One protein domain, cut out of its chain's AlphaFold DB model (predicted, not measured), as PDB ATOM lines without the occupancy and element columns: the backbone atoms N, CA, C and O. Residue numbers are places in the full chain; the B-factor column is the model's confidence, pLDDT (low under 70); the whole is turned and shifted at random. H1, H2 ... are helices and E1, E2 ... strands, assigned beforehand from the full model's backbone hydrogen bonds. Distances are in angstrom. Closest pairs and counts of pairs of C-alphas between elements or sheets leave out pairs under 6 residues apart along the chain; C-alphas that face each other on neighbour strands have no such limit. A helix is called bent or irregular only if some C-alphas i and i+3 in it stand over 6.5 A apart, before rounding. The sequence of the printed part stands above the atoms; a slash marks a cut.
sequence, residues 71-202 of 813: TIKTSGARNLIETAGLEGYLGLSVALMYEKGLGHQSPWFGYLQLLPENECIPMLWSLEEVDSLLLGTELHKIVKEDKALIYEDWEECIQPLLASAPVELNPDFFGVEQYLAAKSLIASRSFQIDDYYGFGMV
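AT A GLANCE: This is residues 71 to 202 of the 813 residues of an uncharacterized protein of Camellia sinensis var. sinensis (UniProt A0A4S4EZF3). Helices H2 and H7 cross nearly at right angles in the core, and H1, H3 and strand E2 of a small two-stranded hairpin pack on H2. Long helix H5 crosses H7 with residues 150 to 154, and its beginning pairs with H4 in an arm that makes the longest axis. The 132 printed residues include seven named helices, then antiparallel strands E1 and E2; the class is mostly helix. The whole is compact, radius of gyration of the C-alphas 15.2 A, spanning 45 by 30 by 30 A.

HOW THE PARTS SIT: H1, residues 78 to 83, touches residues 91 to 95 alone of H2, residues 88 to 105, in a helical hairpin at a steep tilt of 44 degrees, opposite ways; the closest C-alphas, of Ile 81 and Gly 91, are 5.8 A apart. H2 is irregular, C-alphas 101 and 104 being 9.1 A apart. H3, residues 109 to 112, touches H2 residues 99 to 103 alone; the closest C-alphas, of Gly 103 and Phe 109, are 6.1 A apart. H4, residues 127 to 133, touches residues 140 to 144 alone of H5, residues 139 to 158, in a helical hairpin at a shallow tilt of 24 degrees, opposite ways; the closest C-alphas, of Val 130 and His 140, are 6.3 A apart. H6, residues 161 to 164, and H5 meet only through their link. H7, residues 176 to 186, touches H2 residues 89 to 97 alone, about perpendicular at 75 degrees; the closest C-alphas, of Ser 93 and Ala 182, are 5.5 A apart. E1, residues 190 to 192, and E2, residues 199 to 201, form an antiparallel hairpin, N 191 and O 200 being 2.9 A apart, within hydrogen-bond range. Every O i to N i+4 pair is within hydrogen-bond range in H1, H4 and H7, against 11 of 14 in H2 and 15 of 16 in H5; H3 and H6 are too short for such a pair.

IN THESE COORDINATES: H1 begins at C-alpha 78 (-36.727, -41.600, -13.650) and E2 ends at C-alpha 201 (-22.132, -38.746, -12.589). From first to last C-alpha H2 measures 24.5 A, H5 25.6 A and H7 15.1 A.

THE WHOLE: The two C-alphas farthest apart, of Gly 136 and Pro 166, are 47.0 A apart. The printed part has no cut. The links H3 to H4 and H6 to H7 are long. Residues 165 to 168 have pLDDT under 70.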
ATOM      1  N   THR A  71     -27.937 -40.125 -11.495       95.75
ATOM      2  CA  THR A  71     -28.184 -41.364 -12.247       95.75
ATOM      3  C   THR A  71     -29.623 -41.374 -12.778       95.75
ATOM      4  O   THR A  71     -30.446 -40.549 -12.366       95.75
ATOM      5  N   ILE A  72     -29.964 -42.326 -13.658       95.38
ATOM      6  CA  ILE A  72     -31.361 -42.556 -14.083       95.38
ATOM      7  C   ILE A  72     -32.272 -42.758 -12.865       95.38
ATOM      8  O   ILE A  72     -33.378 -42.221 -12.815       95.38
ATOM      9  N   LYS A  73     -31.800 -43.509 -11.864       94.88
ATOM     10  CA  LYS A  73     -32.562 -43.783 -10.647       94.88
ATOM     11  C   LYS A  73     -32.688 -42.534  -9.780       94.88
ATOM     12  O   LYS A  73     -33.778 -42.280  -9.277       94.88
ATOM     13  N   THR A  74     -31.636 -41.750  -9.558       95.75
ATOM     14  CA  THR A  74     -31.752 -40.610  -8.628       95.75
ATOM     15  C   THR A  74     -32.530 -39.428  -9.212       95.75
ATOM     16  O   THR A  74     -33.250 -38.772  -8.461       95.75
ATOM     17  N   SER A  75     -32.456 -39.178 -10.525       95.69
ATOM     18  CA  SER A  75     -33.105 -38.024 -11.167       95.69
ATOM     19  C   SER A  75     -34.637 -38.018 -11.058       95.69
ATOM     20  O   SER A  75     -35.305 -39.053 -11.135       95.69
ATOM     21  N   GLY A  76     -35.221 -36.814 -11.005       93.38
ATOM     22  CA  GLY A  76     -36.670 -36.621 -11.112       93.38
ATOM     23  C   GLY A  76     -37.269 -37.083 -12.451       93.38
ATOM     24  O   GLY A  76     -38.481 -37.279 -12.536       93.38
ATOM     25  N   ALA A  77     -36.443 -37.307 -13.479       92.75
ATOM     26  CA  ALA A  77     -36.861 -37.856 -14.768       92.75
ATOM     27  C   ALA A  77     -37.044 -39.386 -14.783       92.75
ATOM     28  O   ALA A  77     -37.522 -39.896 -15.796       92.75
ATOM     29  N   ARG A  78     -36.710 -40.120 -13.702       93.81
ATOM     30  CA  ARG A  78     -36.727 -41.600 -13.650       93.81
ATOM     31  C   ARG A  78     -37.944 -42.216 -14.350       93.81
ATOM     32  O   ARG A  78     -37.787 -42.972 -15.301       93.81
ATOM     33  N   ASN A  79     -39.153 -41.838 -13.929       92.06
ATOM     34  CA  ASN A  79     -40.395 -42.418 -14.452       92.06
ATOM     35  C   ASN A  79     -40.579 -42.181 -15.962       92.06
ATOM     36  O   ASN A  79     -41.152 -43.029 -16.639       92.06
ATOM     37  N   LEU A  80     -40.121 -41.041 -16.493       91.62
ATOM     38  CA  LEU A  80     -40.178 -40.738 -17.927       91.62
ATOM     39  C   LEU A  80     -39.205 -41.632 -18.704       91.62
ATOM     40  O   LEU A  80     -39.589 -42.224 -19.708       91.62
ATOM     41  N   ILE A  81     -37.970 -41.736 -18.206       92.88
ATOM     42  CA  ILE A  81     -36.877 -42.521 -18.793       92.88
ATOM     43  C   ILE A  81     -37.253 -44.011 -18.829       92.88
ATOM     44  O   ILE A  81     -37.224 -44.629 -19.891       92.88
ATOM     45  N   GLU A  82     -37.713 -44.555 -17.698       91.75
ATOM     46  CA  GLU A  82     -38.136 -45.956 -17.566       91.75
ATOM     47  C   GLU A  82     -39.397 -46.263 -18.398       91.75
ATOM     48  O   GLU A  82     -39.462 -47.305 -19.045       91.75
ATOM     49  N   THR A  83     -40.377 -45.348 -18.474       91.00
ATOM     50  CA  THR A  83     -41.573 -45.535 -19.332       91.00
ATOM     51  C   THR A  83     -41.224 -45.526 -20.823       91.00
ATOM     52  O   THR A  83     -41.880 -46.207 -21.611       91.00
ATOM     53  N   ALA A  84     -40.199 -44.771 -21.219       89.56
ATOM     54  CA  ALA A  84     -39.686 -44.749 -22.585       89.56
ATOM     55  C   ALA A  84     -38.759 -45.940 -22.911       89.56
ATOM     56  O   ALA A  84     -38.389 -46.106 -24.071       89.56
ATOM     57  N   GLY A  85     -38.399 -46.773 -21.924       90.44
ATOM     58  CA  GLY A  85     -37.473 -47.896 -22.100       90.44
ATOM     59  C   GLY A  85     -36.025 -47.468 -22.368       90.44
ATOM     60  O   GLY A  85     -35.286 -48.204 -23.017       90.44
ATOM     61  N   LEU A  86     -35.638 -46.268 -21.919       90.62
ATOM     62  CA  LEU A  86     -34.301 -45.716 -22.123       90.62
ATOM     63  C   LEU A  86     -33.387 -46.103 -20.956       90.62
ATOM     64  O   LEU A  86     -33.684 -45.816 -19.799       90.62
ATOM     65  N   GLU A  87     -32.246 -46.709 -21.265       88.50
ATOM     66  CA  GLU A  87     -31.296 -47.232 -20.275       88.50
ATOM     67  C   GLU A  87     -29.869 -46.735 -20.569       88.50
ATOM     68  O   GLU A  87     -29.648 -45.951 -21.499       88.50
ATOM     69  N   GLY A  88     -28.902 -47.127 -19.732       88.56
ATOM     70  CA  GLY A  88     -27.484 -46.792 -19.899       88.56
ATOM     71  C   GLY A  88     -27.209 -45.297 -20.112       88.56
ATOM     72  O   GLY A  88     -27.827 -44.421 -19.499       88.56
ATOM     73  N   TYR A  89     -26.274 -44.989 -21.012       88.56
ATOM     74  CA  TYR A  89     -25.877 -43.611 -21.318       88.56
ATOM     75  C   TYR A  89     -26.967 -42.785 -22.016       88.56
ATOM     76  O   TYR A  89     -26.992 -41.559 -21.872       88.56
ATOM     77  N   LEU A  90     -27.893 -43.430 -22.733       90.44
ATOM     78  CA  LEU A  90     -29.022 -42.771 -23.394       90.44
ATOM     79  C   LEU A  90     -30.007 -42.218 -22.351       90.44
ATOM     80  O   LEU A  90     -30.316 -41.024 -22.349       90.44
ATOM     81  N   GLY A  91     -30.410 -43.053 -21.387       93.75
ATOM     82  CA  GLY A  91     -31.230 -42.627 -20.250       93.75
ATOM     83  C   GLY A  91     -30.512 -41.624 -19.337       93.75
ATOM     84  O   GLY A  91     -31.112 -40.633 -18.915       93.75
ATOM     85  N   LEU A  92     -29.210 -41.810 -19.079       95.38
ATOM     86  CA  LEU A  92     -28.416 -40.863 -18.283       95.38
ATOM     87  C   LEU A  92     -28.314 -39.480 -18.952       95.38
ATOM     88  O   LEU A  92     -28.338 -38.460 -18.260       95.38
ATOM     89  N   SER A  93     -28.270 -39.426 -20.289       95.25
ATOM     90  CA  SER A  93     -28.299 -38.167 -21.048       95.25
ATOM     91  C   SER A  93     -29.601 -37.403 -20.807       95.25
ATOM     92  O   SER A  93     -29.558 -36.216 -20.482       95.25
ATOM     93  N   VAL A  94     -30.751 -38.089 -20.852       95.06
ATOM     94  CA  VAL A  94     -32.063 -37.499 -20.519       95.06
ATOM     95  C   VAL A  94     -32.096 -36.986 -19.080       95.06
ATOM     96  O   VAL A  94     -32.552 -35.864 -18.851       95.06
ATOM     97  N   ALA A  95     -31.584 -37.760 -18.116       96.19
ATOM     98  CA  ALA A  95     -31.510 -37.347 -16.714       96.19
ATOM     99  C   ALA A  95     -30.688 -36.054 -16.549       96.19
ATOM    100  O   ALA A  95     -31.153 -35.092 -15.938       96.19
ATOM    101  N   LEU A  96     -29.500 -35.981 -17.158       96.50
ATOM    102  CA  LEU A  96     -28.645 -34.793 -17.110       96.50
ATOM    103  C   LEU A  96     -29.290 -33.570 -17.783       96.50
ATOM    104  O   LEU A  96     -29.226 -32.465 -17.239       96.50
ATOM    105  N   MET A  97     -29.926 -33.749 -18.942       95.88
ATOM    106  CA  MET A  97     -30.627 -32.676 -19.662       95.88
ATOM    107  C   MET A  97     -31.811 -32.133 -18.855       95.88
ATOM    108  O   MET A  97     -31.963 -30.917 -18.723       95.88
ATOM    109  N   TYR A  98     -32.601 -33.025 -18.247       95.56
ATOM    110  CA  TYR A  98     -33.716 -32.672 -17.373       95.56
ATOM    111  C   TYR A  98     -33.261 -31.871 -16.145       95.56
ATOM    112  O   TYR A  98     -33.756 -30.767 -15.909       95.56
ATOM    113  N   GLU A  99     -32.271 -32.370 -15.397       96.06
ATOM    114  CA  GLU A  99     -31.773 -31.689 -14.197       96.06
ATOM    115  C   GLU A  99     -31.101 -30.342 -14.528       96.06
ATOM    116  O   GLU A  99     -31.295 -29.361 -13.804       96.06
ATOM    117  N   LYS A 100     -30.384 -30.226 -15.660       94.88
ATOM    118  CA  LYS A 100     -29.885 -28.922 -16.144       94.88
ATOM    119  C   LYS A 100     -31.043 -27.970 -16.486       94.88
ATOM    120  O   LYS A 100     -30.965 -26.790 -16.140       94.88
ATOM    121  N   GLY A 101     -32.127 -28.473 -17.084       93.31
ATOM    122  CA  GLY A 101     -33.317 -27.694 -17.453       93.31
ATOM    123  C   GLY A 101     -34.128 -27.143 -16.274       93.31
ATOM    124  O   GLY A 101     -34.714 -26.065 -16.389       93.31
ATOM    125  N   LEU A 102     -34.111 -27.821 -15.121       93.69
ATOM    126  CA  LEU A 102     -34.731 -27.338 -13.877       93.69
ATOM    127  C   LEU A 102     -33.985 -26.151 -13.240       93.69
ATOM    128  O   LEU A 102     -34.556 -25.421 -12.416       93.69
ATOM    129  N   GLY A 103     -32.707 -25.949 -13.581       92.62
ATOM    130  CA  GLY A 103     -31.868 -24.899 -13.009       92.62
ATOM    131  C   GLY A 103     -31.872 -24.944 -11.477       92.62
ATOM    132  O   GLY A 103     -31.617 -25.982 -10.876       92.62
ATOM    133  N   HIS A 104     -32.201 -23.822 -10.828       93.25
ATOM    134  CA  HIS A 104     -32.249 -23.703  -9.362       93.25
ATOM    135  C   HIS A 104     -33.204 -24.677  -8.646       93.25
ATOM    136  O   HIS A 104     -33.108 -24.794  -7.426       93.25
ATOM    137  N   GLN A 105     -34.124 -25.328  -9.365       93.69
ATOM    138  CA  GLN A 105     -35.052 -26.314  -8.801       93.69
ATOM    139  C   GLN A 105     -34.466 -27.733  -8.760       93.69
ATOM    140  O   GLN A 105     -34.986 -28.566  -8.022       93.69
ATOM    141  N   SER A 106     -33.393 -28.014  -9.511       95.19
ATOM    142  CA  SER A 106     -32.735 -29.322  -9.467       95.19
ATOM    143  C   SER A 106     -32.068 -29.546  -8.107       95.19
ATOM    144  O   SER A 106     -31.315 -28.668  -7.654       95.19
ATOM    145  N   PRO A 107     -32.228 -30.734  -7.488       95.06
ATOM    146  CA  PRO A 107     -31.437 -31.134  -6.331       95.06
ATOM    147  C   PRO A 107     -29.932 -31.000  -6.582       95.06
ATOM    148  O   PRO A 107     -29.210 -30.622  -5.666       95.06
ATOM    149  N   TRP A 108     -29.461 -31.197  -7.819       96.12
ATOM    150  CA  TRP A 108     -28.047 -31.142  -8.206       96.12
ATOM    151  C   TRP A 108     -27.542 -29.759  -8.629       96.12
ATOM    152  O   TRP A 108     -26.368 -29.633  -8.973       96.12
ATOM    153  N   PHE A 109     -28.344 -28.686  -8.564       94.88
ATOM    154  CA  PHE A 109     -27.908 -27.345  -8.999       94.88
ATOM    155  C   PHE A 109     -26.593 -26.875  -8.341       94.88
ATOM    156  O   PHE A 109     -25.779 -26.168  -8.941       94.88
ATOM    157  N   GLY A 110     -26.361 -27.282  -7.089       92.31
ATOM    158  CA  GLY A 110     -25.122 -27.016  -6.359       92.31
ATOM    159  C   GLY A 110     -23.861 -27.541  -7.054       92.31
ATOM    160  O   GLY A 110     -22.828 -26.877  -6.998       92.31
ATOM    161  N   TYR A 111     -23.987 -28.681  -7.732       94.00
ATOM    162  CA  TYR A 111     -22.961 -29.401  -8.483       94.00
ATOM    163  C   TYR A 111     -22.957 -29.021  -9.974       94.00
ATOM    164  O   TYR A 111     -21.924 -28.599 -10.485       94.00
ATOM    165  N   LEU A 112     -24.116 -29.035 -10.646       92.94
ATOM    166  CA  LEU A 112     -24.236 -28.781 -12.092       92.94
ATOM    167  C   LEU A 112     -23.683 -27.411 -12.535       92.94
ATOM    168  O   LEU A 112     -23.227 -27.275 -13.664       92.94
ATOM    169  N   GLN A 113     -23.665 -26.402 -11.654       89.50
ATOM    170  CA  GLN A 113     -23.061 -25.085 -11.931       89.50
ATOM    171  C   GLN A 113     -21.514 -25.078 -11.989       89.50
ATOM    172  O   GLN A 113     -20.909 -24.044 -12.302       89.50
ATOM    173  N   LEU A 114     -20.857 -26.168 -11.579       88.56
ATOM    174  CA  LEU A 114     -19.405 -26.331 -11.679       88.56
ATOM    175  C   LEU A 114     -18.980 -26.889 -13.034       88.56
ATOM    176  O   LEU A 114     -17.935 -26.476 -13.543       88.56
ATOM    177  N   LEU A 115     -19.795 -27.790 -13.587       88.19
ATOM    178  CA  LEU A 115     -19.547 -28.445 -14.864       88.19
ATOM    179  C   LEU A 115     -19.374 -27.412 -15.989       88.19
ATOM    180  O   LEU A 115     -20.008 -26.348 -15.957       88.19
ATOM    181  N   PRO A 116     -18.534 -27.701 -16.998       87.69
ATOM    182  CA  PRO A 116     -18.546 -26.928 -18.226       87.69
ATOM    183  C   PRO A 116     -19.876 -27.133 -18.970       87.69
ATOM    184  O   PRO A 116     -20.682 -28.013 -18.653       87.69
ATOM    185  N   GLU A 117     -20.130 -26.294 -19.971       86.75
ATOM    186  CA  GLU A 117     -21.317 -26.440 -20.818       86.75
ATOM    187  C   GLU A 117     -21.290 -27.779 -21.572       86.75
ATOM    188  O   GLU A 117     -22.291 -28.501 -21.568       86.75
ATOM    189  N   ASN A 118     -20.113 -28.104 -22.117       87.31
ATOM    190  CA  ASN A 118     -19.722 -29.329 -22.805       87.31
ATOM    191  C   ASN A 118     -18.190 -29.517 -22.726       87.31
ATOM    192  O   ASN A 118     -17.477 -28.587 -22.335       87.31
ATOM    193  N   GLU A 119     -17.683 -30.694 -23.104       86.25
ATOM    194  CA  GLU A 119     -16.238 -30.928 -23.262       86.25
ATOM    195  C   GLU A 119     -15.740 -30.658 -24.690       86.25
ATOM    196  O   GLU A 119     -16.484 -30.726 -25.667       86.25
ATOM    197  N   CYS A 120     -14.436 -30.404 -24.848       84.25
ATOM    198  CA  CYS A 120     -13.830 -30.047 -26.139       84.25
ATOM    199  C   CYS A 120     -13.550 -31.256 -27.069       84.25
ATOM    200  O   CYS A 120     -12.535 -31.284 -27.769       84.25
ATOM    201  N   ILE A 121     -14.435 -32.255 -27.084       88.81
ATOM    202  CA  ILE A 121     -14.285 -33.489 -27.873       88.81
ATOM    203  C   ILE A 121     -14.615 -33.288 -29.368       88.81
ATOM    204  O   ILE A 121     -15.486 -32.477 -29.697       88.81
ATOM    205  N   PRO A 122     -13.983 -34.040 -30.296       90.75
ATOM    206  CA  PRO A 122     -14.249 -33.984 -31.741       90.75
ATOM    207  C   PRO A 122     -15.719 -34.131 -32.157       90.75
ATOM    208  O   PRO A 122     -16.147 -33.548 -33.159       90.75
ATOM    209  N   MET A 123     -16.510 -34.863 -31.369       85.94
ATOM    210  CA  MET A 123     -17.957 -35.023 -31.547       85.94
ATOM    211  C   MET A 123     -18.721 -33.682 -31.544       85.94
ATOM    212  O   MET A 123     -19.770 -33.577 -32.167       85.94
ATOM    213  N   LEU A 124     -18.177 -32.632 -30.922       88.12
ATOM    214  CA  LEU A 124     -18.767 -31.285 -30.873       88.12
ATOM    215  C   LEU A 124     -18.129 -30.289 -31.858       88.12
ATOM    216  O   LEU A 124     -18.443 -29.100 -31.851       88.12
ATOM    217  N   TRP A 125     -17.189 -30.734 -32.692       91.38
ATOM    218  CA  TRP A 125     -16.565 -29.881 -33.709       91.38
ATOM    219  C   TRP A 125     -17.440 -29.823 -34.969       91.38
ATOM    220  O   TRP A 125     -18.179 -30.767 -35.261       91.38
ATOM    221  N   SER A 126     -17.346 -28.759 -35.765       91.50
ATOM    222  CA  SER A 126     -18.045 -28.720 -37.057       91.50
ATOM    223  C   SER A 126     -17.489 -29.790 -38.011       91.50
ATOM    224  O   SER A 126     -16.362 -30.263 -37.847       91.50
ATOM    225  N   LEU A 127     -18.254 -30.187 -39.035       91.50
ATOM    226  CA  LEU A 127     -17.742 -31.124 -40.046       91.50
ATOM    227  C   LEU A 127     -16.529 -30.544 -40.799       91.50
ATOM    228  O   LEU A 127     -15.604 -31.286 -41.103       91.50
ATOM    229  N   GLU A 128     -16.485 -29.224 -41.007       94.62
ATOM    230  CA  GLU A 128     -15.338 -28.515 -41.595       94.62
ATOM    231  C   GLU A 128     -14.103 -28.531 -40.673       94.62
ATOM    232  O   GLU A 128     -12.981 -28.720 -41.141       94.62
ATOM    233  N   GLU A 129     -14.285 -28.391 -39.357       95.00
ATOM    234  CA  GLU A 129     -13.200 -28.547 -38.378       95.00
ATOM    235  C   GLU A 129     -12.680 -29.991 -38.344       95.00
ATOM    236  O   GLU A 129     -11.473 -30.201 -38.314       95.00
ATOM    237  N   VAL A 130     -13.563 -30.994 -38.406       94.12
ATOM    238  CA  VAL A 130     -13.161 -32.408 -38.508       94.12
ATOM    239  C   VAL A 130     -12.396 -32.668 -39.811       94.12
ATOM    240  O   VAL A 130     -11.330 -33.277 -39.779       94.12
ATOM    241  N   ASP A 131     -12.887 -32.160 -40.945       94.19
ATOM    242  CA  ASP A 131     -12.251 -32.326 -42.258       94.19
ATOM    243  C   ASP A 131     -10.916 -31.592 -42.417       94.19
ATOM    244  O   ASP A 131     -10.070 -32.033 -43.192       94.19
ATOM    245  N   SER A 132     -10.703 -30.493 -41.694       94.25
ATOM    246  CA  SER A 132      -9.457 -29.721 -41.758       94.25
ATOM    247  C   SER A 132      -8.424 -30.145 -40.713       94.25
ATOM    248  O   SER A 132      -7.232 -30.177 -41.020       94.25
ATOM    249  N   LEU A 133      -8.851 -30.477 -39.491       95.12
ATOM    250  CA  LEU A 133      -7.945 -30.750 -38.373       95.12
ATOM    251  C   LEU A 133      -7.587 -32.235 -38.247       95.12
ATOM    252  O   LEU A 133      -6.427 -32.558 -37.994       95.12
ATOM    253  N   LEU A 134      -8.557 -33.133 -38.447       95.81
ATOM    254  CA  LEU A 134      -8.382 -34.573 -38.223       95.81
ATOM    255  C   LEU A 134      -8.036 -35.356 -39.494       95.81
ATOM    256  O   LEU A 134      -7.796 -36.552 -39.390       95.81
ATOM    257  N   LEU A 135      -7.953 -34.718 -40.669       94.56
ATOM    258  CA  LEU A 135      -7.677 -35.378 -41.955       94.56
ATOM    259  C   LEU A 135      -6.552 -36.426 -41.872       94.56
ATOM    260  O   LEU A 135      -5.400 -36.090 -41.581       94.56
ATOM    261  N   GLY A 136      -6.900 -37.680 -42.165       91.19
ATOM    262  CA  GLY A 136      -5.982 -38.820 -42.173       91.19
ATOM    263  C   GLY A 136      -5.726 -39.483 -40.819       91.19
ATOM    264  O   GLY A 136      -5.158 -40.574 -40.803       91.19
ATOM    265  N   THR A 137      -6.165 -38.880 -39.712       94.81
ATOM    266  CA  THR A 137      -6.232 -39.565 -38.410       94.81
ATOM    267  C   THR A 137      -7.380 -40.563 -38.384       94.81
ATOM    268  O   THR A 137      -8.328 -40.458 -39.166       94.81
ATOM    269  N   GLU A 138      -7.326 -41.515 -37.461       87.69
ATOM    270  CA  GLU A 138      -8.393 -42.511 -37.272       87.69
ATOM    271  C   GLU A 138      -9.740 -41.857 -36.963       87.69
ATOM    272  O   GLU A 138     -10.784 -42.204 -37.526       87.69
ATOM    273  N   LEU A 139      -9.691 -40.816 -36.128       91.62
ATOM    274  CA  LEU A 139     -10.858 -40.053 -35.710       91.62
ATOM    275  C   LEU A 139     -11.556 -39.336 -36.873       91.62
ATOM    276  O   LEU A 139     -12.717 -38.962 -36.734       91.62
ATOM    277  N   HIS A 140     -10.904 -39.154 -38.029       91.88
ATOM    278  CA  HIS A 140     -11.509 -38.468 -39.178       91.88
ATOM    279  C   HIS A 140     -12.779 -39.155 -39.685       91.88
ATOM    280  O   HIS A 140     -13.739 -38.479 -40.063       91.88
ATOM    281  N   LYS A 141     -12.769 -40.492 -39.694       86.81
ATOM    282  CA  LYS A 141     -13.902 -41.324 -40.110       86.81
ATOM    283  C   LYS A 141     -14.843 -41.573 -38.931       86.81
ATOM    284  O   LYS A 141     -16.024 -41.250 -39.042       86.81
ATOM    285  N   ILE A 142     -14.301 -42.036 -37.801       86.62
ATOM    286  CA  ILE A 142     -15.058 -42.399 -36.588       86.62
ATOM    287  C   ILE A 142     -15.979 -41.249 -36.155       86.62
ATOM    288  O   ILE A 142     -17.188 -41.420 -36.063       86.62
ATOM    289  N   VAL A 143     -15.451 -40.026 -36.027       89.44
ATOM    290  CA  VAL A 143     -16.220 -38.858 -35.554       89.44
ATOM    291  C   VAL A 143     -17.370 -38.475 -36.495       89.44
ATOM    292  O   VAL A 143     -18.316 -37.813 -36.067       89.44
ATOM    293  N   LYS A 144     -17.311 -38.844 -37.780       88.25
ATOM    294  CA  LYS A 144     -18.409 -38.609 -38.731       88.25
ATOM    295  C   LYS A 144     -19.495 -39.673 -38.629       88.25
ATOM    296  O   LYS A 144     -20.666 -39.334 -38.772       88.25
ATOM    297  N   GLU A 145     -19.100 -40.921 -38.405       85.62
ATOM    298  CA  GLU A 145     -20.010 -42.056 -38.242       85.62
ATOM    299  C   GLU A 145     -20.757 -41.933 -36.900       85.62
ATOM    300  O   GLU A 145     -21.986 -41.878 -36.904       85.62
ATOM    301  N   ASP A 146     -20.045 -41.691 -35.793       83.50
ATOM    302  CA  ASP A 146     -20.632 -41.438 -34.466       83.50
ATOM    303  C   ASP A 146     -21.592 -40.234 -34.470       83.50
ATOM    304  O   ASP A 146     -22.662 -40.288 -33.868       83.50
ATOM    305  N   LYS A 147     -21.273 -39.149 -35.194       86.19
ATOM    306  CA  LYS A 147     -22.181 -37.990 -35.336       86.19
ATOM    307  C   LYS A 147     -23.500 -38.325 -36.022       86.19
ATOM    308  O   LYS A 147     -24.511 -37.717 -35.680       86.19
ATOM    309  N   ALA A 148     -23.486 -39.227 -37.002       86.81
ATOM    310  CA  ALA A 148     -24.706 -39.651 -37.677       86.81
ATOM    311  C   ALA A 148     -25.568 -40.496 -36.731       86.81
ATOM    312  O   ALA A 148     -26.740 -40.182 -36.546       86.81
ATOM    313  N   LEU A 149     -24.958 -41.476 -36.057       85.69
ATOM    314  CA  LEU A 149     -25.636 -42.341 -35.086       85.69
ATOM    315  C   LEU A 149     -26.251 -41.531 -33.936       85.69
ATOM    316  O   LEU A 149     -27.430 -41.667 -33.653       85.69
ATOM    317  N   ILE A 150     -25.507 -40.596 -33.342       85.88
ATOM    318  CA  ILE A 150     -26.006 -39.779 -32.222       85.88
ATOM    319  C   ILE A 150     -27.122 -38.815 -32.660       85.88
ATOM    320  O   ILE A 150     -27.990 -38.466 -31.859       85.88
ATOM    321  N   TYR A 151     -27.144 -38.385 -33.925       89.19
ATOM    322  CA  TYR A 151     -28.289 -37.650 -34.459       89.19
ATOM    323  C   TYR A 151     -29.523 -38.562 -34.609       89.19
ATOM    324  O   TYR A 151     -30.624 -38.149 -34.245       89.19
ATOM    325  N   GLU A 152     -29.337 -39.800 -35.080       89.00
ATOM    326  CA  GLU A 152     -30.393 -40.819 -35.166       89.00
ATOM    327  C   GLU A 152     -30.943 -41.185 -33.769       89.00
ATOM    328  O   GLU A 152     -32.161 -41.144 -33.588       89.00
ATOM    329  N   ASP A 153     -30.092 -41.398 -32.749       88.50
ATOM    330  CA  ASP A 153     -30.503 -41.571 -31.339       88.50
ATOM    331  C   ASP A 153     -31.431 -40.431 -30.886       88.50
ATOM    332  O   ASP A 153     -32.450 -40.638 -30.220       88.50
ATOM    333  N   TRP A 154     -31.047 -39.190 -31.203       92.44
ATOM    334  CA  TRP A 154     -31.774 -38.008 -30.765       92.44
ATOM    335  C   TRP A 154     -33.139 -37.906 -31.446       92.44
ATOM    336  O   TRP A 154     -34.135 -37.675 -30.757       92.44
ATOM    337  N   GLU A 155     -33.203 -38.110 -32.764       92.81
ATOM    338  CA  GLU A 155     -34.450 -38.055 -33.538       92.81
ATOM    339  C   GLU A 155     -35.407 -39.206 -33.170       92.81
ATOM    340  O   GLU A 155     -36.608 -38.972 -32.998       92.81
ATOM    341  N   GLU A 156     -34.901 -40.434 -32.997       91.19
ATOM    342  CA  GLU A 156     -35.738 -41.614 -32.729       91.19
ATOM    343  C   GLU A 156     -36.105 -41.797 -31.244       91.19
ATOM    344  O   GLU A 156     -37.214 -42.257 -30.961       91.19
ATOM    345  N   CYS A 157     -35.234 -41.428 -30.294       90.50
ATOM    346  CA  CYS A 157     -35.427 -41.733 -28.866       90.50
ATOM    347  C   CYS A 157     -35.653 -40.501 -27.971       90.50
ATOM    348  O   CYS A 157     -36.451 -40.568 -27.034       90.50
ATOM    349  N   ILE A 158     -34.985 -39.372 -28.234       90.50
ATOM    350  CA  ILE A 158     -35.002 -38.199 -27.334       90.50
ATOM    351  C   ILE A 158     -36.086 -37.190 -27.725       90.50
ATOM    352  O   ILE A 158     -36.872 -36.749 -26.883       90.50
ATOM    353  N   GLN A 159     -36.172 -36.841 -29.007       91.31
ATOM    354  CA  GLN A 159     -37.148 -35.892 -29.538       91.31
ATOM    355  C   GLN A 159     -38.614 -36.300 -29.257       91.31
ATOM    356  O   GLN A 159     -39.407 -35.414 -28.914       91.31
ATOM    357  N   PRO A 160     -39.019 -37.592 -29.305       90.75
ATOM    358  CA  PRO A 160     -40.390 -38.000 -28.982       90.75
ATOM    359  C   PRO A 160     -40.794 -37.792 -27.514       90.75
ATOM    360  O   PRO A 160     -41.993 -37.708 -27.221       90.75
ATOM    361  N   LEU A 161     -39.837 -37.655 -26.586       88.12
ATOM    362  CA  LEU A 161     -40.127 -37.372 -25.173       88.12
ATOM    363  C   LEU A 161     -40.842 -36.024 -25.010       88.12
ATOM    364  O   LEU A 161     -41.774 -35.913 -24.218       88.12
ATOM    365  N   LEU A 162     -40.498 -35.025 -25.830       85.44
ATOM    366  CA  LEU A 162     -41.151 -33.708 -25.827       85.44
ATOM    367  C   LEU A 162     -42.645 -33.758 -26.180       85.44
ATOM    368  O   LEU A 162     -43.392 -32.860 -25.798       85.44
ATOM    369  N   ALA A 163     -43.090 -34.791 -26.900       78.75
ATOM    370  CA  ALA A 163     -44.492 -34.981 -27.274       78.75
ATOM    371  C   ALA A 163     -45.261 -35.919 -26.325       78.75
ATOM    372  O   ALA A 163     -46.490 -35.974 -26.391       78.75
ATOM    373  N   SER A 164     -44.556 -36.674 -25.476       70.25
ATOM    374  CA  SER A 164     -45.118 -37.756 -24.654       70.25
ATOM    375  C   SER A 164     -44.955 -37.554 -23.143       70.25
ATOM    376  O   SER A 164     -45.617 -38.246 -22.367       70.25
ATOM    377  N   ALA A 165     -44.124 -36.605 -22.704       64.62
ATOM    378  CA  ALA A 165     -43.857 -36.384 -21.291       64.62
ATOM    379  C   ALA A 165     -45.092 -35.856 -20.523       64.62
ATOM    380  O   ALA A 165     -45.667 -34.834 -20.900       64.62
ATOM    381  N   PRO A 166     -45.471 -36.485 -19.391       58.91
ATOM    382  CA  PRO A 166     -46.482 -35.951 -18.474       58.91
ATOM    383  C   PRO A 166     -45.943 -34.817 -17.578       58.91
ATOM    384  O   PRO A 166     -46.702 -34.213 -16.822       58.91
ATOM    385  N   VAL A 167     -44.635 -34.548 -17.641       64.25
ATOM    386  CA  VAL A 167     -43.935 -33.444 -16.972       64.25
ATOM    387  C   VAL A 167     -43.606 -32.389 -18.027       64.25
ATOM    388  O   VAL A 167     -43.193 -32.748 -19.127       64.25
ATOM    389  N   GLU A 168     -43.749 -31.101 -17.699       69.25
ATOM    390  CA  GLU A 168     -43.310 -30.002 -18.572       69.25
ATOM    391  C   GLU A 168     -41.778 -30.016 -18.722       69.25
ATOM    392  O   GLU A 168     -41.045 -29.384 -17.960       69.25
ATOM    393  N   LEU A 169     -41.280 -30.761 -19.713       84.38
ATOM    394  CA  LEU A 169     -39.894 -30.671 -20.164       84.38
ATOM    395  C   LEU A 169     -39.653 -29.285 -20.762       84.38
ATOM    396  O   LEU A 169     -40.440 -28.821 -21.586       84.38
ATOM    397  N   ASN A 170     -38.541 -28.646 -20.400       85.88
ATOM    398  CA  ASN A 170     -38.130 -27.401 -21.039       85.88
ATOM    399  C   ASN A 170     -37.559 -27.705 -22.443       85.88
ATOM    400  O   ASN A 170     -36.480 -28.303 -22.511       85.88
ATOM    401  N   PRO A 171     -38.212 -27.299 -23.553       86.94
ATOM    402  CA  PRO A 171     -37.760 -27.654 -24.901       86.94
ATOM    403  C   PRO A 171     -36.356 -27.132 -25.227       86.94
ATOM    404  O   PRO A 171     -35.619 -27.791 -25.957       86.94
ATOM    405  N   ASP A 172     -35.953 -26.008 -24.624       89.88
ATOM    406  CA  ASP A 172     -34.630 -25.393 -24.809       89.88
ATOM    407  C   ASP A 172     -33.474 -26.298 -24.330       89.88
ATOM    408  O   ASP A 172     -32.324 -26.095 -24.715       89.88
ATOM    409  N   PHE A 173     -33.767 -27.306 -23.496       91.38
ATOM    410  CA  PHE A 173     -32.790 -28.261 -22.957       91.38
ATOM    411  C   PHE A 173     -32.798 -29.624 -23.661       91.38
ATOM    412  O   PHE A 173     -31.983 -30.480 -23.327       91.38
ATOM    413  N   PHE A 174     -33.686 -29.821 -24.642       93.38
ATOM    414  CA  PHE A 174     -33.885 -31.093 -25.346       93.38
ATOM    415  C   PHE A 174     -33.559 -31.033 -26.848       93.38
ATOM    416  O   PHE A 174     -33.841 -31.975 -27.587       93.38
ATOM    417  N   GLY A 175     -32.918 -29.951 -27.303       92.69
ATOM    418  CA  GLY A 175     -32.335 -29.865 -28.641       92.69
ATOM    419  C   GLY A 175     -31.098 -30.757 -28.819       92.69
ATOM    420  O   GLY A 175     -30.465 -31.184 -27.851       92.69
ATOM    421  N   VAL A 176     -30.734 -31.011 -30.080       91.06
ATOM    422  CA  VAL A 176     -29.593 -31.871 -30.445       91.06
ATOM    423  C   VAL A 176     -28.262 -31.372 -29.868       91.06
ATOM    424  O   VAL A 176     -27.469 -32.168 -29.380       91.06
ATOM    425  N   GLU A 177     -28.044 -30.055 -29.820       90.75
ATOM    426  CA  GLU A 177     -26.840 -29.450 -29.231       90.75
ATOM    427  C   GLU A 177     -26.737 -29.729 -27.722       90.75
ATOM    428  O   GLU A 177     -25.658 -30.000 -27.199       90.75
ATOM    429  N   GLN A 178     -27.868 -29.711 -27.007       93.19
ATOM    430  CA  GLN A 178     -27.917 -30.004 -25.574       93.19
ATOM    431  C   GLN A 178     -27.736 -31.502 -25.296       93.19
ATOM    432  O   GLN A 178     -27.104 -31.857 -24.301       93.19
ATOM    433  N   TYR A 179     -28.211 -32.369 -26.194       92.56
ATOM    434  CA  TYR A 179     -27.950 -33.807 -26.145       92.56
ATOM    435  C   TYR A 179     -26.476 -34.140 -26.418       92.56
ATOM    436  O   TYR A 179     -25.859 -34.858 -25.632       92.56
ATOM    437  N   LEU A 180     -25.864 -33.541 -27.447       90.56
ATOM    438  CA  LEU A 180     -24.425 -33.660 -27.719       90.56
ATOM    439  C   LEU A 180     -23.583 -33.141 -26.541       90.56
ATOM    440  O   LEU A 180     -22.610 -33.781 -26.138       90.56
ATOM    441  N   ALA A 181     -23.981 -32.018 -25.936       91.44
ATOM    442  CA  ALA A 181     -23.353 -31.497 -24.726       91.44
ATOM    443  C   ALA A 181     -23.479 -32.474 -23.540       91.44
ATOM    444  O   ALA A 181     -22.490 -32.710 -22.843       91.44
ATOM    445  N   ALA A 182     -24.651 -33.082 -23.329       93.38
ATOM    446  CA  ALA A 182     -24.872 -34.079 -22.282       93.38
ATOM    447  C   ALA A 182     -24.036 -35.351 -22.498       93.38
ATOM    448  O   ALA A 182     -23.295 -35.727 -21.589       93.38
ATOM    449  N   LYS A 183     -24.056 -35.940 -23.706       90.19
ATOM    450  CA  LYS A 183     -23.181 -37.066 -24.092       90.19
ATOM    451  C   LYS A 183     -21.705 -36.725 -23.843       90.19
ATOM    452  O   LYS A 183     -20.997 -37.537 -23.262       90.19
ATOM    453  N   SER A 184     -21.252 -35.508 -24.180       89.81
ATOM    454  CA  SER A 184     -19.851 -35.099 -23.958       89.81
ATOM    455  C   SER A 184     -19.442 -35.050 -22.486       89.81
ATOM    456  O   SER A 184     -18.314 -35.402 -22.158       89.81
ATOM    457  N   LEU A 185     -20.349 -34.635 -21.594       89.81
ATOM    458  CA  LEU A 185     -20.111 -34.618 -20.149       89.81
ATOM    459  C   LEU A 185     -20.163 -36.034 -19.573       89.81
ATOM    460  O   LEU A 185     -19.370 -36.369 -18.710       89.81
ATOM    461  N   ILE A 186     -21.072 -36.876 -20.058       89.81
ATOM    462  CA  ILE A 186     -21.220 -38.260 -19.599       89.81
ATOM    463  C   ILE A 186     -19.992 -39.097 -19.973       89.81
ATOM    464  O   ILE A 186     -19.377 -39.684 -19.083       89.81
ATOM    465  N   ALA A 187     -19.559 -39.053 -21.236       82.19
ATOM    466  CA  ALA A 187     -18.366 -39.754 -21.726       82.19
ATOM    467  C   ALA A 187     -17.061 -39.350 -21.007       82.19
ATOM    468  O   ALA A 187     -16.066 -40.063 -21.075       82.19
ATOM    469  N   SER A 188     -17.060 -38.208 -20.312       80.25
ATOM    470  CA  SER A 188     -15.887 -37.619 -19.661       80.25
ATOM    471  C   SER A 188     -15.988 -37.492 -18.138       80.25
ATOM    472  O   SER A 188     -15.076 -36.925 -17.529       80.25
ATOM    473  N   ARG A 189     -17.082 -37.963 -17.515       85.50
ATOM    474  CA  ARG A 189     -17.359 -37.775 -16.071       85.50
ATOM    475  C   ARG A 189     -18.195 -38.877 -15.414       85.50
ATOM    476  O   ARG A 189     -18.465 -38.779 -14.216       85.50
ATOM    477  N   SER A 190     -18.689 -39.864 -16.164       87.50
ATOM    478  CA  SER A 190     -19.574 -40.899 -15.614       87.50
ATOM    479  C   SER A 190     -18.822 -42.154 -15.169       87.50
ATOM    480  O   SER A 190     -17.860 -42.595 -15.792       87.50
ATOM    481  N   PHE A 191     -19.282 -42.726 -14.064       85.69
ATOM    482  CA  PHE A 191     -18.730 -43.913 -13.424       85.69
ATOM    483  C   PHE A 191     -19.814 -44.990 -13.387       85.69
ATOM    484  O   PHE A 191     -20.999 -44.663 -13.271       85.69
ATOM    485  N   GLN A 192     -19.420 -46.261 -13.434       85.81
ATOM    486  CA  GLN A 192     -20.293 -47.348 -12.996       85.81
ATOM    487  C   GLN A 192     -20.332 -47.328 -11.462       85.81
ATOM    488  O   GLN A 192     -19.282 -47.290 -10.824       85.81
ATOM    489  N   ILE A 193     -21.530 -47.270 -10.878       86.12
ATOM    490  CA  ILE A 193     -21.717 -47.149  -9.423       86.12
ATOM    491  C   ILE A 193     -21.933 -48.535  -8.805       86.12
ATOM    492  O   ILE A 193     -21.194 -48.924  -7.907       86.12
ATOM    493  N   ASP A 194     -22.937 -49.254  -9.305       85.31
ATOM    494  CA  ASP A 194     -23.296 -50.645  -8.999       85.31
ATOM    495  C   ASP A 194     -24.403 -51.099  -9.977       85.31
ATOM    496  O   ASP A 194     -24.824 -50.328 -10.849       85.31
ATOM    497  N   ASP A 195     -24.897 -52.326  -9.823       85.12
ATOM    498  CA  ASP A 195     -25.942 -52.916 -10.675       85.12
ATOM    499  C   ASP A 195     -27.318 -52.233 -10.546       85.12
ATOM    500  O   ASP A 195     -28.153 -52.332 -11.447       85.12
ATOM    501  N   TYR A 196     -27.592 -51.529  -9.440       89.00
ATOM    502  CA  TYR A 196     -28.885 -50.883  -9.194       89.00
ATOM    503  C   TYR A 196     -28.936 -49.453  -9.748       89.00
ATOM    504  O   TYR A 196     -29.908 -49.057 -10.405       89.00
ATOM    505  N   TYR A 197     -27.904 -48.660  -9.459       88.00
ATOM    506  CA  TYR A 197     -27.765 -47.278  -9.905       88.00
ATOM    507  C   TYR A 197     -27.229 -47.176 -11.337       88.00
ATOM    508  O   TYR A 197     -27.529 -46.179 -12.004       88.00
ATOM    509  N   GLY A 198     -26.486 -48.186 -11.804       88.81
ATOM    510  CA  GLY A 198     -25.865 -48.243 -13.124       88.81
ATOM    511  C   GLY A 198     -24.785 -47.176 -13.309       88.81
ATOM    512  O   GLY A 198     -24.034 -46.846 -12.387       88.81
ATOM    513  N   PHE A 199     -24.722 -46.607 -14.513       88.81
ATOM    514  CA  PHE A 199     -23.860 -45.464 -14.802       88.81
ATOM    515  C   PHE A 199     -24.445 -44.158 -14.251       88.81
ATOM    516  O   PHE A 199     -25.636 -43.864 -14.399       88.81
ATOM    517  N   GLY A 200     -23.587 -43.326 -13.663       92.56
ATOM    518  CA  GLY A 200     -23.973 -42.024 -13.132       92.56
ATOM    519  C   GLY A 200     -22.815 -41.039 -13.053       92.56
ATOM    520  O   GLY A 200     -21.646 -41.416 -13.081       92.56
ATOM    521  N   MET A 201     -23.135 -39.751 -12.939       93.50
ATOM    522  CA  MET A 201     -22.132 -38.746 -12.589       93.50
ATOM    523  C   MET A 201     -21.956 -38.726 -11.071       93.50
ATOM    524  O   MET A 201     -22.936 -38.543 -10.341       93.50
ATOM    525  N   VAL A 202     -20.718 -38.888 -10.609       92.88
ATOM    526  CA  VAL A 202     -20.365 -38.945  -9.185       92.88
ATOM    527  C   VAL A 202     -19.752 -37.595  -8.781       92.88
ATOM    528  O   VAL A 202     -18.610 -37.318  -9.152       92.88
TER     529      VAL A 202